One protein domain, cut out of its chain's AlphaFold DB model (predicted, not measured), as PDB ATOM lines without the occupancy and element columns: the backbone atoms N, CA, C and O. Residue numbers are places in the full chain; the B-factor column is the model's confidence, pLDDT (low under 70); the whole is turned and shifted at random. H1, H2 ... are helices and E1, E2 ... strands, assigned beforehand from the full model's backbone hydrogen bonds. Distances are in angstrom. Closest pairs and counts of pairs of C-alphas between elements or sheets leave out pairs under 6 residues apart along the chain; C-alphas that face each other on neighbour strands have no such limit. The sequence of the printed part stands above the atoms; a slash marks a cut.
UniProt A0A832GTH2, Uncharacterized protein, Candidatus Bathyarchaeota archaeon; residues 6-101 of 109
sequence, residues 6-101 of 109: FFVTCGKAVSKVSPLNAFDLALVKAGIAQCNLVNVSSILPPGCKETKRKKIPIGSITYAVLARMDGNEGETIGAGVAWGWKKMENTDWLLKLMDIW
ATOM      1  N   PHE A   6      -1.942  39.017  26.505       92.31
ATOM      2  CA  PHE A   6      -2.786  39.358  27.641       92.31
ATOM      3  C   PHE A   6      -2.878  40.877  27.784       92.31
ATOM      4  O   PHE A   6      -2.115  41.627  27.171       92.31
ATOM      5  N   PHE A   7      -3.832  41.334  28.583       93.31
ATOM      6  CA  PHE A   7      -3.928  42.716  29.030       93.31
ATOM      7  C   PHE A   7      -4.479  42.723  30.452       93.31
ATOM      8  O   PHE A   7      -5.156  41.778  30.864       93.31
ATOM      9  N   VAL A   8      -4.218  43.799  31.185       93.00
ATOM     10  CA  VAL A   8      -4.752  43.991  32.533       93.00
ATOM     11  C   VAL A   8      -5.829  45.063  32.498       93.00
ATOM     12  O   VAL A   8      -5.722  46.066  31.792       93.00
ATOM     13  N   THR A   9      -6.908  44.820  33.230       94.06
ATOM     14  CA  THR A   9      -8.013  45.760  33.387       94.06
ATOM     15  C   THR A   9      -8.556  45.673  34.805       94.06
ATOM     16  O   THR A   9      -8.395  44.655  35.477       94.06
ATOM     17  N   CYS A  10      -9.196  46.739  35.270       94.44
ATOM     18  CA  CYS A  10      -9.820  46.787  36.581       94.44
ATOM     19  C   CYS A  10     -11.117  47.594  36.529       94.44
ATOM     20  O   CYS A  10     -11.344  48.412  35.634       94.44
ATOM     21  N   GLY A  11     -11.983  47.357  37.505       93.12
ATOM     22  CA  GLY A  11     -13.239  48.068  37.650       93.12
ATOM     23  C   GLY A  11     -13.703  48.026  39.094       93.12
ATOM     24  O   GLY A  11     -13.399  47.091  39.829       93.12
ATOM     25  N   LYS A  12     -14.433  49.064  39.503       94.75
ATOM     26  CA  LYS A  12     -15.067  49.143  40.821       94.75
ATOM     27  C   LYS A  12     -16.469  49.710  40.699       94.75
ATOM     28  O   LYS A  12     -16.682  50.728  40.024       94.75
ATOM     29  N   ALA A  13     -17.429  49.091  41.361       93.62
ATOM     30  CA  ALA A  13     -18.801  49.563  41.364       93.62
ATOM     31  C   ALA A  13     -19.502  49.203  42.671       93.62
ATOM     32  O   ALA A  13     -19.034  48.371  43.438       93.62
ATOM     33  N   VAL A  14     -20.619  49.883  42.898       93.19
ATOM     34  CA  VAL A  14     -21.519  49.681  44.028       93.19
ATOM     35  C   VAL A  14     -22.925  49.501  43.470       93.19
ATOM     36  O   VAL A  14     -23.257  50.085  42.435       93.19
ATOM     37  N   SER A  15     -23.750  48.702  44.136       91.94
ATOM     38  CA  SER A  15     -25.158  48.534  43.783       91.94
ATOM     39  C   SER A  15     -25.992  48.398  45.043       91.94
ATOM     40  O   SER A  15     -25.634  47.649  45.946       91.94
ATOM     41  N   LYS A  16     -27.128  49.098  45.075       91.69
ATOM     42  CA  LYS A  16     -28.138  48.954  46.132       91.69
ATOM     43  C   LYS A  16     -29.018  47.714  45.939       91.69
ATOM     44  O   LYS A  16     -29.803  47.392  46.817       91.69
ATOM     45  N   VAL A  17     -28.926  47.058  44.777       93.56
ATOM     46  CA  VAL A  17     -29.797  45.932  44.416       93.56
ATOM     47  C   VAL A  17     -29.228  44.614  44.934       93.56
ATOM     48  O   VAL A  17     -29.931  43.859  45.591       93.56
ATOM     49  N   SER A  18     -27.966  44.309  44.614       91.00
ATOM     50  CA  SER A  18     -27.295  43.089  45.074       91.00
ATOM     51  C   SER A  18     -25.779  43.133  44.824       91.00
ATOM     52  O   SER A  18     -25.330  43.874  43.938       91.00
ATOM     53  N   PRO A  19     -24.990  42.281  45.509       89.12
ATOM     54  CA  PRO A  19     -23.568  42.098  45.211       89.12
ATOM     55  C   PRO A  19     -23.306  41.676  43.759       89.12
ATOM     56  O   PRO A  19     -22.344  42.127  43.143       89.12
ATOM     57  N   LEU A  20     -24.196  40.867  43.169       92.38
ATOM     58  CA  LEU A  20     -24.061  40.421  41.779       92.38
ATOM     59  C   LEU A  20     -24.168  41.586  40.785       92.38
ATOM     60  O   LEU A  20     -23.379  41.665  39.850       92.38
ATOM     61  N   ASN A  21     -25.092  42.522  41.017       93.19
ATOM     62  CA  ASN A  21     -25.209  43.721  40.185       93.19
ATOM     63  C   ASN A  21     -24.009  44.662  40.361       93.19
ATOM     64  O   ASN A  21     -23.570  45.291  39.399       93.19
ATOM     65  N   ALA A  22     -23.462  44.770  41.578       93.62
ATOM     66  CA  ALA A  22     -22.231  45.527  41.804       93.62
ATOM     67  C   ALA A  22     -21.057  44.909  41.027       93.62
ATOM     68  O   ALA A  22     -20.290  45.633  40.393       93.62
ATOM     69  N   PHE A  23     -20.958  43.579  41.015       91.56
ATOM     70  CA  PHE A  23     -19.949  42.862  40.244       91.56
ATOM     71  C   PHE A  23     -20.107  43.072  38.731       91.56
ATOM     72  O   PHE A  23     -19.130  43.423  38.070       91.56
ATOM     73  N   ASP A  24     -21.320  42.960  38.186       95.56
ATOM     74  CA  ASP A  24     -21.577  43.193  36.757       95.56
ATOM     75  C   ASP A  24     -21.199  44.624  36.323       95.56
ATOM     76  O   ASP A  24     -20.442  44.831  35.372       95.56
ATOM     77  N   LEU A  25     -21.590  45.635  37.106       96.56
ATOM     78  CA  LEU A  25     -21.189  47.026  36.862       96.56
ATOM     79  C   LEU A  25     -19.667  47.233  36.942       96.56
ATOM     80  O   LEU A  25     -19.114  48.080  36.230       96.56
ATOM     81  N   ALA A  26     -18.971  46.482  37.800       95.75
ATOM     82  CA  ALA A  26     -17.515  46.508  37.853       95.75
ATOM     83  C   ALA A  26     -16.906  45.919  36.568       95.75
ATOM     84  O   ALA A  26     -15.971  46.513  36.025       95.75
ATOM     85  N   LEU A  27     -17.474  44.837  36.021       95.38
ATOM     86  CA  LEU A  27     -17.065  44.271  34.729       95.38
ATOM     87  C   LEU A  27     -17.327  45.228  33.558       95.38
ATOM     88  O   LEU A  27     -16.509  45.306  32.634       95.38
ATOM     89  N   VAL A  28     -18.420  46.000  33.603       95.94
ATOM     90  CA  VAL A  28     -18.721  47.038  32.599       95.94
ATOM     91  C   VAL A  28     -17.634  48.108  32.617       95.94
ATOM     92  O   VAL A  28     -17.079  48.447  31.570       95.94
ATOM     93  N   LYS A  29     -17.259  48.595  33.805       94.94
ATOM     94  CA  LYS A  29     -16.170  49.576  33.957       94.94
ATOM     95  C   LYS A  29     -14.806  49.012  33.558       94.94
ATOM     96  O   LYS A  29     -14.009  49.735  32.965       94.94
ATOM     97  N   ALA A  30     -14.570  47.723  33.801       94.44
ATOM     98  CA  ALA A  30     -13.390  47.011  33.317       94.44
ATOM     99  C   ALA A  30     -13.409  46.773  31.786       94.44
ATOM    100  O   ALA A  30     -12.379  46.443  31.191       94.44
ATOM    101  N   GLY A  31     -14.547  46.977  31.114       94.38
ATOM    102  CA  GLY A  31     -14.703  46.817  29.663       94.38
ATOM    103  C   GLY A  31     -14.736  45.363  29.183       94.38
ATOM    104  O   GLY A  31     -14.389  45.101  28.028       94.38
ATOM    105  N   ILE A  32     -15.100  44.432  30.069       95.50
ATOM    106  CA  ILE A  32     -15.130  42.985  29.796       95.50
ATOM    107  C   ILE A  32     -16.470  42.319  30.146       95.50
ATOM    108  O   ILE A  32     -16.569  41.101  30.039       95.50
ATOM    109  N   ALA A  33     -17.507  43.079  30.516       95.75
ATOM    110  CA  ALA A  33     -18.838  42.541  30.842       95.75
ATOM    111  C   ALA A  33     -19.474  41.720  29.710       95.75
ATOM    112  O   ALA A  33     -20.261  40.816  29.958       95.75
ATOM    113  N   GLN A  34     -19.111  41.994  28.457       95.50
ATOM    114  CA  GLN A  34     -19.598  41.254  27.295       95.50
ATOM    115  C   GLN A  34     -18.982  39.853  27.135       95.50
ATOM    116  O   GLN A  34     -19.314  39.155  26.177       95.50
ATOM    117  N   CYS A  35     -18.027  39.474  27.986       94.88
ATOM    118  CA  CYS A  35     -17.271  38.231  27.868       94.88
ATOM    119  C   CYS A  35     -17.844  37.138  28.775       94.88
ATOM    120  O   CYS A  35     -18.253  37.403  29.902       94.88
ATOM    121  N   ASN A  36     -17.760  35.886  28.326       95.69
ATOM    122  CA  ASN A  36     -17.986  34.720  29.175       95.69
ATOM    123  C   ASN A  36     -16.679  34.389  29.907       95.69
ATOM    124  O   ASN A  36     -15.780  33.771  29.331       95.69
ATOM    125  N   LEU A  37     -16.536  34.863  31.145       92.69
ATOM    126  CA  LEU A  37     -15.287  34.744  31.899       92.69
ATOM    127  C   LEU A  37     -15.085  33.325  32.442       92.69
ATOM    128  O   LEU A  37     -15.926  32.800  33.169       92.69
ATOM    129  N   VAL A  38     -13.933  32.732  32.131       92.50
ATOM    130  CA  VAL A  38     -13.467  31.475  32.728       92.50
ATOM    131  C   VAL A  38     -12.312  31.801  33.660       92.50
ATOM    132  O   VAL A  38     -11.258  32.247  33.206       92.50
ATOM    133  N   ASN A  39     -12.508  31.578  34.959       88.88
ATOM    134  CA  ASN A  39     -11.449  31.782  35.938       88.88
ATOM    135  C   ASN A  39     -10.369  30.704  35.767       88.88
ATOM    136  O   ASN A  39     -10.686  29.511  35.769       88.88
ATOM    137  N   VAL A  40      -9.113  31.111  35.605       86.38
ATOM    138  CA  VAL A  40      -7.973  30.198  35.428       86.38
ATOM    139  C   VAL A  40      -6.918  30.401  36.500       86.38
ATOM    140  O   VAL A  40      -6.897  31.408  37.202       86.38
ATOM    141  N   SER A  41      -6.018  29.426  36.608       77.75
ATOM    142  CA  SER A  41      -4.841  29.554  37.450       77.75
ATOM    143  C   SER A  41      -3.871  30.611  36.911       77.75
ATOM    144  O   SER A  41      -3.803  30.913  35.720       77.75
ATOM    145  N   SER A  42      -3.105  31.162  37.839       81.69
ATOM    146  CA  SER A  42      -2.233  32.326  37.719       81.69
ATOM    147  C   SER A  42      -0.949  32.111  36.894       81.69
ATOM    148  O   SER A  42       0.145  32.402  37.377       81.69
ATOM    149  N   ILE A  43      -1.057  31.595  35.660       82.88
ATOM    150  CA  ILE A  43       0.082  31.300  34.767       82.88
ATOM    151  C   ILE A  43      -0.103  31.988  33.413       82.88
ATOM    152  O   ILE A  43      -1.041  31.678  32.676       82.88
ATOM    153  N   LEU A  44       0.837  32.861  33.033       84.00
ATOM    154  CA  LEU A  44       0.930  33.308  31.642       84.00
ATOM    155  C   LEU A  44       1.782  32.340  30.824       84.00
ATOM    156  O   LEU A  44       2.862  31.947  31.280       84.00
ATOM    157  N   PRO A  45       1.341  31.982  29.607       83.69
ATOM    158  CA  PRO A  45       2.114  31.093  28.775       83.69
ATOM    159  C   PRO A  45       3.450  31.682  28.338       83.69
ATOM    160  O   PRO A  45       3.627  32.902  28.239       83.69
ATOM    161  N   PRO A  46       4.355  30.786  27.954       81.31
ATOM    162  CA  PRO A  46       5.536  31.126  27.207       81.31
ATOM    163  C   PRO A  46       5.361  32.119  26.056       81.31
ATOM    164  O   PRO A  46       4.579  31.889  25.138       81.31
ATOM    165  N   GLY A  47       6.115  33.222  26.091       81.12
ATOM    166  CA  GLY A  47       6.166  34.222  25.024       81.12
ATOM    167  C   GLY A  47       4.906  35.083  24.934       81.12
ATOM    168  O   GLY A  47       4.740  35.813  23.955       81.12
ATOM    169  N   CYS A  48       4.022  34.995  25.934       86.56
ATOM    170  CA  CYS A  48       2.812  35.795  26.011       86.56
ATOM    171  C   CYS A  48       3.168  37.278  26.179       86.56
ATOM    172  O   CYS A  48       3.934  37.647  27.070       86.56
ATOM    173  N   LYS A  49       2.624  38.136  25.314       88.50
ATOM    174  CA  LYS A  49       2.938  39.570  25.304       88.50
ATOM    175  C   LYS A  49       1.845  40.380  25.980       88.50
ATOM    176  O   LYS A  49       0.661  40.183  25.709       88.50
ATOM    177  N   GLU A  50       2.247  41.332  26.812       90.62
ATOM    178  CA  GLU A  50       1.317  42.330  27.325       90.62
ATOM    179  C   GLU A  50       0.910  43.274  26.192       90.62
ATOM    180  O   GLU A  50       1.745  43.748  25.417       90.62
ATOM    181  N   THR A  51      -0.384  43.540  26.079       92.88
ATOM    182  CA  THR A  51      -0.951  44.429  25.070       92.88
ATOM    183  C   THR A  51      -1.916  45.416  25.711       92.88
ATOM    184  O   THR A  51      -2.439  45.197  26.802       92.88
ATOM    185  N   LYS A  52      -2.190  46.523  25.013       91.81
ATOM    186  CA  LYS A  52      -3.309  47.400  25.378       91.81
ATOM    187  C   LYS A  52      -4.625  46.632  25.241       91.81
ATOM    188  O   LYS A  52      -4.737  45.752  24.390       91.81
ATOM    189  N   ARG A  53      -5.640  47.026  26.017       87.75
ATOM    190  CA  ARG A  53      -6.991  46.451  25.935       87.75
ATOM    191  C   ARG A  53      -7.472  46.400  24.483       87.75
ATOM    192  O   ARG A  53      -7.553  47.433  23.814       87.75
ATOM    193  N   LYS A  54      -7.834  45.205  24.020       87.62
ATOM    194  CA  LYS A  54      -8.420  44.978  22.695       87.62
ATOM    195  C   LYS A  54      -9.928  44.787  22.811       87.62
ATOM    196  O   LYS A  54     -10.440  44.389  23.855       87.62
ATOM    197  N   LYS A  55     -10.652  45.082  21.730       88.69
ATOM    198  CA  LYS A  55     -12.087  44.804  21.654       88.69
ATOM    199  C   LYS A  55     -12.278  43.291  21.547       88.69
ATOM    200  O   LYS A  55     -11.879  42.695  20.553       88.69
ATOM    201  N   ILE A  56     -12.869  42.692  22.574       92.25
ATOM    202  CA  ILE A  56     -13.220  41.270  22.581       92.25
ATOM    203  C   ILE A  56     -14.623  41.126  21.975       92.25
ATOM    204  O   ILE A  56     -15.511  41.895  22.363       92.25
ATOM    205  N   PRO A  57     -14.849  40.190  21.034       94.81
ATOM    206  CA  PRO A  57     -16.182  39.922  20.508       94.81
ATOM    207  C   PRO A  57     -17.165  39.532  21.618       94.81
ATOM    208  O   PRO A  57     -16.811  38.809  22.551       94.81
ATOM    209  N   ILE A  58     -18.407  39.997  21.504       96.94
ATOM    210  CA  ILE A  58     -19.471  39.712  22.476       96.94
ATOM    211  C   ILE A  58     -19.677  38.194  22.578       96.94
ATOM    212  O   ILE A  58     -19.688  37.502  21.561       96.94
ATOM    213  N   GLY A  59     -19.814  37.679  23.799       96.06
ATOM    214  CA  GLY A  59     -20.017  36.255  24.074       96.06
ATOM    215  C   GLY A  59     -18.748  35.399  24.015       96.06
ATOM    216  O   GLY A  59     -18.824  34.189  24.232       96.06
ATOM    217  N   SER A  60     -17.573  35.988  23.761       95.56
ATOM    218  CA  SER A  60     -16.318  35.226  23.722       95.56
ATOM    219  C   SER A  60     -16.008  34.589  25.072       95.56
ATOM    220  O   SER A  60     -16.001  35.274  26.099       95.56
ATOM    221  N   ILE A  61     -15.668  33.298  25.056       95.25
ATOM    222  CA  ILE A  61     -15.065  32.618  26.206       95.25
ATOM    223  C   ILE A  61     -13.691  33.245  26.445       95.25
ATOM    224  O   ILE A  61     -12.793  33.132  25.610       95.25
ATOM    225  N   THR A  62     -13.549  33.938  27.569       93.31
ATOM    226  CA  THR A  62     -12.351  34.705  27.908       93.31
ATOM    227  C   THR A  62     -11.769  34.171  29.203       93.31
ATOM    228  O   THR A  62     -12.364  34.305  30.269       93.31
ATOM    229  N   TYR A  63     -10.596  33.556  29.103       92.19
ATOM    230  CA  TYR A  63      -9.851  33.092  30.264       92.19
ATOM    231  C   TYR A  63      -9.254  34.291  31.000       92.19
ATOM    232  O   TYR A  63      -8.583  35.122  30.384       92.19
ATOM    233  N   ALA A  64      -9.502  34.383  32.301       91.62
ATOM    234  CA  ALA A  64      -9.041  35.486  33.129       91.62
ATOM    235  C   ALA A  64      -8.531  34.971  34.474       91.62
ATOM    236  O   ALA A  64      -9.094  34.046  35.052       91.62
ATOM    237  N   VAL A  65      -7.477  35.611  34.973       90.62
ATOM    238  CA  VAL A  65      -7.077  35.516  36.378       90.62
ATOM    239  C   VAL A  65      -7.777  36.664  37.091       90.62
ATOM    240  O   VAL A  65      -7.565  37.827  36.739       90.62
ATOM    241  N   LEU A  66      -8.678  36.337  38.014       89.69
ATOM    242  CA  LEU A  66      -9.576  37.308  38.631       89.69
ATOM    243  C   LEU A  66      -9.248  37.505  40.112       89.69
ATOM    244  O   LEU A  66      -9.558  36.652  40.939       89.69
ATOM    245  N   ALA A  67      -8.739  38.687  40.453       90.44
ATOM    246  CA  ALA A  67      -8.781  39.187  41.820       90.44
ATOM    247  C   ALA A  67     -10.113  39.919  42.041       90.44
ATOM    248  O   ALA A  67     -10.416  40.896  41.349       90.44
ATOM    249  N   ARG A  68     -10.912  39.454  43.002       90.81
ATOM    250  CA  ARG A  68     -12.202  40.051  43.363       90.81
ATOM    251  C   ARG A  68     -12.327  40.141  44.875       90.81
ATOM    252  O   ARG A  68     -12.000  39.192  45.578       90.81
ATOM    253  N   MET A  69     -12.874  41.260  45.333       91.81
ATOM    254  CA  MET A  69     -13.335  41.446  46.699       91.81
ATOM    255  C   MET A  69     -14.731  42.057  46.645       91.81
ATOM    256  O   MET A  69     -14.972  42.949  45.830       91.81
ATOM    257  N   ASP A  70     -15.620  41.579  47.507       88.12
ATOM    258  CA  ASP A  70     -16.939  42.163  47.737       88.12
ATOM    259  C   ASP A  70     -16.956  42.784  49.141       88.12
ATOM    260  O   ASP A  70     -16.198  42.365  50.019       88.12
ATOM    261  N   GLY A  71     -17.802  43.787  49.351       89.19
ATOM    262  CA  GLY A  71     -17.947  44.462  50.638       89.19
ATOM    263  C   GLY A  71     -19.333  45.067  50.807       89.19
ATOM    264  O   GLY A  71     -20.120  45.133  49.857       89.19
ATOM    265  N   ASN A  72     -19.615  45.499  52.026       88.62
ATOM    266  CA  ASN A  72     -20.870  46.104  52.447       88.62
ATOM    267  C   ASN A  72     -20.768  47.633  52.522       88.62
ATOM    268  O   ASN A  72     -19.706  48.233  52.343       88.62
ATOM    269  N   GLU A  73     -21.900  48.282  52.783       86.50
ATOM    270  CA  GLU A  73     -21.941  49.725  53.000       86.50
ATOM    271  C   GLU A  73     -21.004  50.137  54.148       86.50
ATOM    272  O   GLU A  73     -20.988  49.522  55.211       86.50
ATOM    273  N   GLY A  74     -20.193  51.171  53.912       87.75
ATOM    274  CA  GLY A  74     -19.184  51.647  54.861       87.75
ATOM    275  C   GLY A  74     -17.847  50.897  54.821       87.75
ATOM    276  O   GLY A  74     -16.883  51.362  55.427       87.75
ATOM    277  N   GLU A  75     -17.734  49.788  54.085       86.31
ATOM    278  CA  GLU A  75     -16.476  49.050  53.953       86.31
ATOM    279  C   GLU A  75     -15.616  49.579  52.796       86.31
ATOM    280  O   GLU A  75     -16.101  49.934  51.721       86.31
ATOM    281  N   THR A  76     -14.298  49.596  53.005       85.38
ATOM    282  CA  THR A  76     -13.318  49.818  51.936       85.38
ATOM    283  C   THR A  76     -12.730  48.481  51.518       85.38
ATOM    284  O   THR A  76     -12.210  47.738  52.349       85.38
ATOM    285  N   ILE A  77     -12.788  48.194  50.221       87.62
ATOM    286  CA  ILE A  77     -12.306  46.943  49.633       87.62
ATOM    287  C   ILE A  77     -11.227  47.210  48.584       87.62
ATOM    288  O   ILE A  77     -11.220  48.253  47.926       87.62
ATOM    289  N   GLY A  78     -10.323  46.246  48.420       87.06
ATOM    290  CA  GLY A  78      -9.254  46.272  47.430       87.06
ATOM    291  C   GLY A  78      -9.084  44.905  46.779       87.06
ATOM    292  O   GLY A  78      -9.292  43.875  47.411       87.06
ATOM    293  N   ALA A  79      -8.712  44.905  45.504       86.19
ATOM    294  CA  ALA A  79      -8.338  43.712  44.758       86.19
ATOM    295  C   ALA A  79      -7.225  44.090  43.777       86.19
ATOM    296  O   ALA A  79      -7.275  45.164  43.170       86.19
ATOM    297  N   GLY A  80      -6.221  43.228  43.634       85.56
ATOM    298  CA  GLY A  80      -5.060  43.498  42.796       85.56
ATOM    299  C   GLY A  80      -4.494  42.230  42.174       85.56
ATOM    300  O   GLY A  80      -4.518  41.159  42.773       85.56
ATOM    301  N   VAL A  81      -3.959  42.379  40.966       85.25
ATOM    302  CA  VAL A  81      -3.185  41.347  40.273       85.25
ATOM    303  C   VAL A  81      -1.783  41.887  40.019       85.25
ATOM    304  O   VAL A  81      -1.625  43.058  39.671       85.25
ATOM    305  N   ALA A  82      -0.769  41.044  40.188       85.19
ATOM    306  CA  ALA A  82       0.617  41.388  39.896       85.19
ATOM    307  C   ALA A  82       1.255  40.325  39.005       85.19
ATOM    308  O   ALA A  82       1.069  39.129  39.231       85.19
ATOM    309  N   TRP A  83       2.036  40.762  38.017       83.88
ATOM    310  CA  TRP A  83       2.774  39.884  37.116       83.88
ATOM    311  C   TRP A  83       4.242  40.305  37.000       83.88
ATOM    312  O   TRP A  83       4.569  41.487  37.030       83.88
ATOM    313  N   GLY A  84       5.135  39.325  36.857       82.56
ATOM    314  CA  GLY A  84       6.561  39.523  36.593       82.56
ATOM    315  C   GLY A  84       7.272  38.310  35.975       82.56
ATOM    316  O   GLY A  84       7.065  37.161  36.354       82.56
ATOM    317  N   TRP A  85       8.152  38.556  35.013       76.25
ATOM    318  CA  TRP A  85       8.876  37.487  34.331       76.25
ATOM    319  C   TRP A  85       9.988  36.912  35.205       76.25
ATOM    320  O   TRP A  85      10.864  37.644  35.663       76.25
ATOM    321  N   LYS A  86       9.994  35.589  35.394       68.38
ATOM    322  CA  LYS A  86      11.148  34.895  35.963       68.38
ATOM    323  C   LYS A  86      12.082  34.462  34.840       68.38
ATOM    324  O   LYS A  86      11.721  33.621  34.023       68.38
ATOM    325  N   LYS A  87      13.300  34.997  34.847       57.72
ATOM    326  CA  LYS A  87      14.403  34.482  34.035       57.72
ATOM    327  C   LYS A  87      14.997  33.272  34.763       57.72
ATOM    328  O   LYS A  87      15.425  33.414  35.907       57.72
ATOM    329  N   MET A  88      14.978  32.087  34.155       55.66
ATOM    330  CA  MET A  88      15.721  30.923  34.657       55.66
ATOM    331  C   MET A  88      16.859  30.590  33.693       55.66
ATOM    332  O   MET A  88      16.712  30.747  32.486       55.66
ATOM    333  N   GLU A  89      17.986  30.131  34.236       58.34
ATOM    334  CA  GLU A  89      19.272  29.963  33.537       58.34
ATOM    335  C   GLU A  89      19.253  29.002  32.335       58.34
ATOM    336  O   GLU A  89      20.225  28.971  31.590       58.34
ATOM    337  N   ASN A  90      18.172  28.245  32.097       53.78
ATOM    338  CA  ASN A  90      18.111  27.320  30.958       53.78
ATOM    339  C   ASN A  90      16.703  27.038  30.396       53.78
ATOM    340  O   ASN A  90      16.511  26.096  29.627       53.78
ATOM    341  N   THR A  91      15.679  27.799  30.796       49.25
ATOM    342  CA  THR A  91      14.324  27.699  30.219       49.25
ATOM    343  C   THR A  91      13.511  28.929  30.611       49.25
ATOM    344  O   THR A  91      13.360  29.223  31.793       49.25
ATOM    345  N   ASP A  92      12.965  29.649  29.637       43.69
ATOM    346  CA  ASP A  92      12.356  30.968  29.849       43.69
ATOM    347  C   ASP A  92      10.960  30.947  30.499       43.69
ATOM    348  O   ASP A  92      10.171  31.843  30.249       43.69
ATOM    349  N   TRP A  93      10.570  29.972  31.327       53.22
ATOM    350  CA  TRP A  93       9.149  29.846  31.697       53.22
ATOM    351  C   TRP A  93       8.894  29.653  33.191       53.22
ATOM    352  O   TRP A  93       9.074  28.565  33.727       53.22
ATOM    353  N   LEU A  94       8.388  30.705  33.843       45.72
ATOM    354  CA  LEU A  94       7.305  30.640  34.836       45.72
ATOM    355  C   LEU A  94       6.962  32.059  35.296       45.72
ATOM    356  O   LEU A  94       7.715  32.681  36.042       45.72
ATOM    357  N   LEU A  95       5.803  32.560  34.877       53.22
ATOM    358  CA  LEU A  95       5.162  33.689  35.533       53.22
ATOM    359  C   LEU A  95       4.090  33.133  36.470       53.22
ATOM    360  O   LEU A  95       3.128  32.525  36.011       53.22
ATOM    361  N   LYS A  96       4.272  33.349  37.773       50.09
ATOM    362  CA  LYS A  96       3.218  33.207  38.775       50.09
ATOM    363  C   LYS A  96       2.572  34.583  38.914       50.09
ATOM    364  O   LYS A  96       3.241  35.502  39.384       50.09
ATOM    365  N   LEU A  97       1.319  34.751  38.491       49.56
ATOM    366  CA  LEU A  97       0.537  35.885  38.978       49.56
ATOM    367  C   LEU A  97       0.390  35.669  40.493       49.56
ATOM    368  O   LEU A  97      -0.169  34.669  40.944       49.56
ATOM    369  N   MET A  98       1.008  36.535  41.292       41.22
ATOM    370  CA  MET A  98       0.679  36.584  42.711       41.22
ATOM    371  C   MET A  98      -0.628  37.355  42.789       41.22
ATOM    372  O   MET A  98      -0.661  38.552  42.499       41.22
ATOM    373  N   ASP A  99      -1.702  36.657  43.149       40.81
ATOM    374  CA  ASP A  99      -2.903  37.307  43.650       40.81
ATOM    375  C   ASP A  99      -2.479  38.038  44.921       40.81
ATOM    376  O   ASP A  99      -2.251  37.427  45.969       40.81
ATOM    377  N   ILE A 100      -2.265  39.347  44.815       35.41
ATOM    378  CA  ILE A 100      -2.060  40.160  46.003       35.41
ATOM    379  C   ILE A 100      -3.445  40.290  46.629       35.41
ATOM    380  O   ILE A 100      -4.277  41.089  46.192       35.41
ATOM    381  N   TRP A 101      -3.683  39.484  47.661       33.72
ATOM    382  CA  TRP A 101      -4.643  39.802  48.709       33.72
ATOM    383  C   TRP A 101      -4.218  41.145  49.313       33.72
ATOM    384  O   TRP A 101      -3.295  41.203  50.123       33.72
TER     385      TRP A 101
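AT A GLANCE: This is residues 6 to 101 of the 109 residues of an uncharacterized protein of Candidatus Bathyarchaeota archaeon (UniProt A0A832GTH2). Little regular structure: long loops make an elongated whole, with one helix H1, a parallel strand pair E1 and E2, and a hairpin E3 and E4 whose link, residues 83 to 97, reaches to one end. The 96 printed residues, 26 in named elements, run H1, E1, E2, E3, E4, class mixed. It is only just loose, close to compact, radius of gyration of the C-alphas 15.4 A, spanning 53 by 31 by 20 A.

HOW THE PARTS SIT: In H1, residues 19 to 30, every O i to N i+4 pair is within hydrogen-bond range. E1, residues 36 to 39, and E2, residues 61 to 64, are parallel at 35 degrees; find N 62 and O 36 at 2.8 A. E3, residues 80 to 82, and E4, residues 98 to 100, form an antiparallel hairpin; find N 98 and O 82 at 3.3 A. H1 is apart from E2, E3 and E4.

IN THESE COORDINATES: From C-alpha 19 at (-23.568, 42.098, 45.211), H1 runs 16.4 A. E1 measures 9.9 A, E2 9.6 A, E3 6.7 A and E4 5.6 A, ending at C-alpha 100, (-2.060, 40.160, 46.003).

THE WHOLE: The farthest C-alphas, Lys 16 and Asn 90, are 53.3 A apart. The printed part has no cut; H1 to E1 is a tight link, the others long. Residues 86 to 101 have pLDDT under 70.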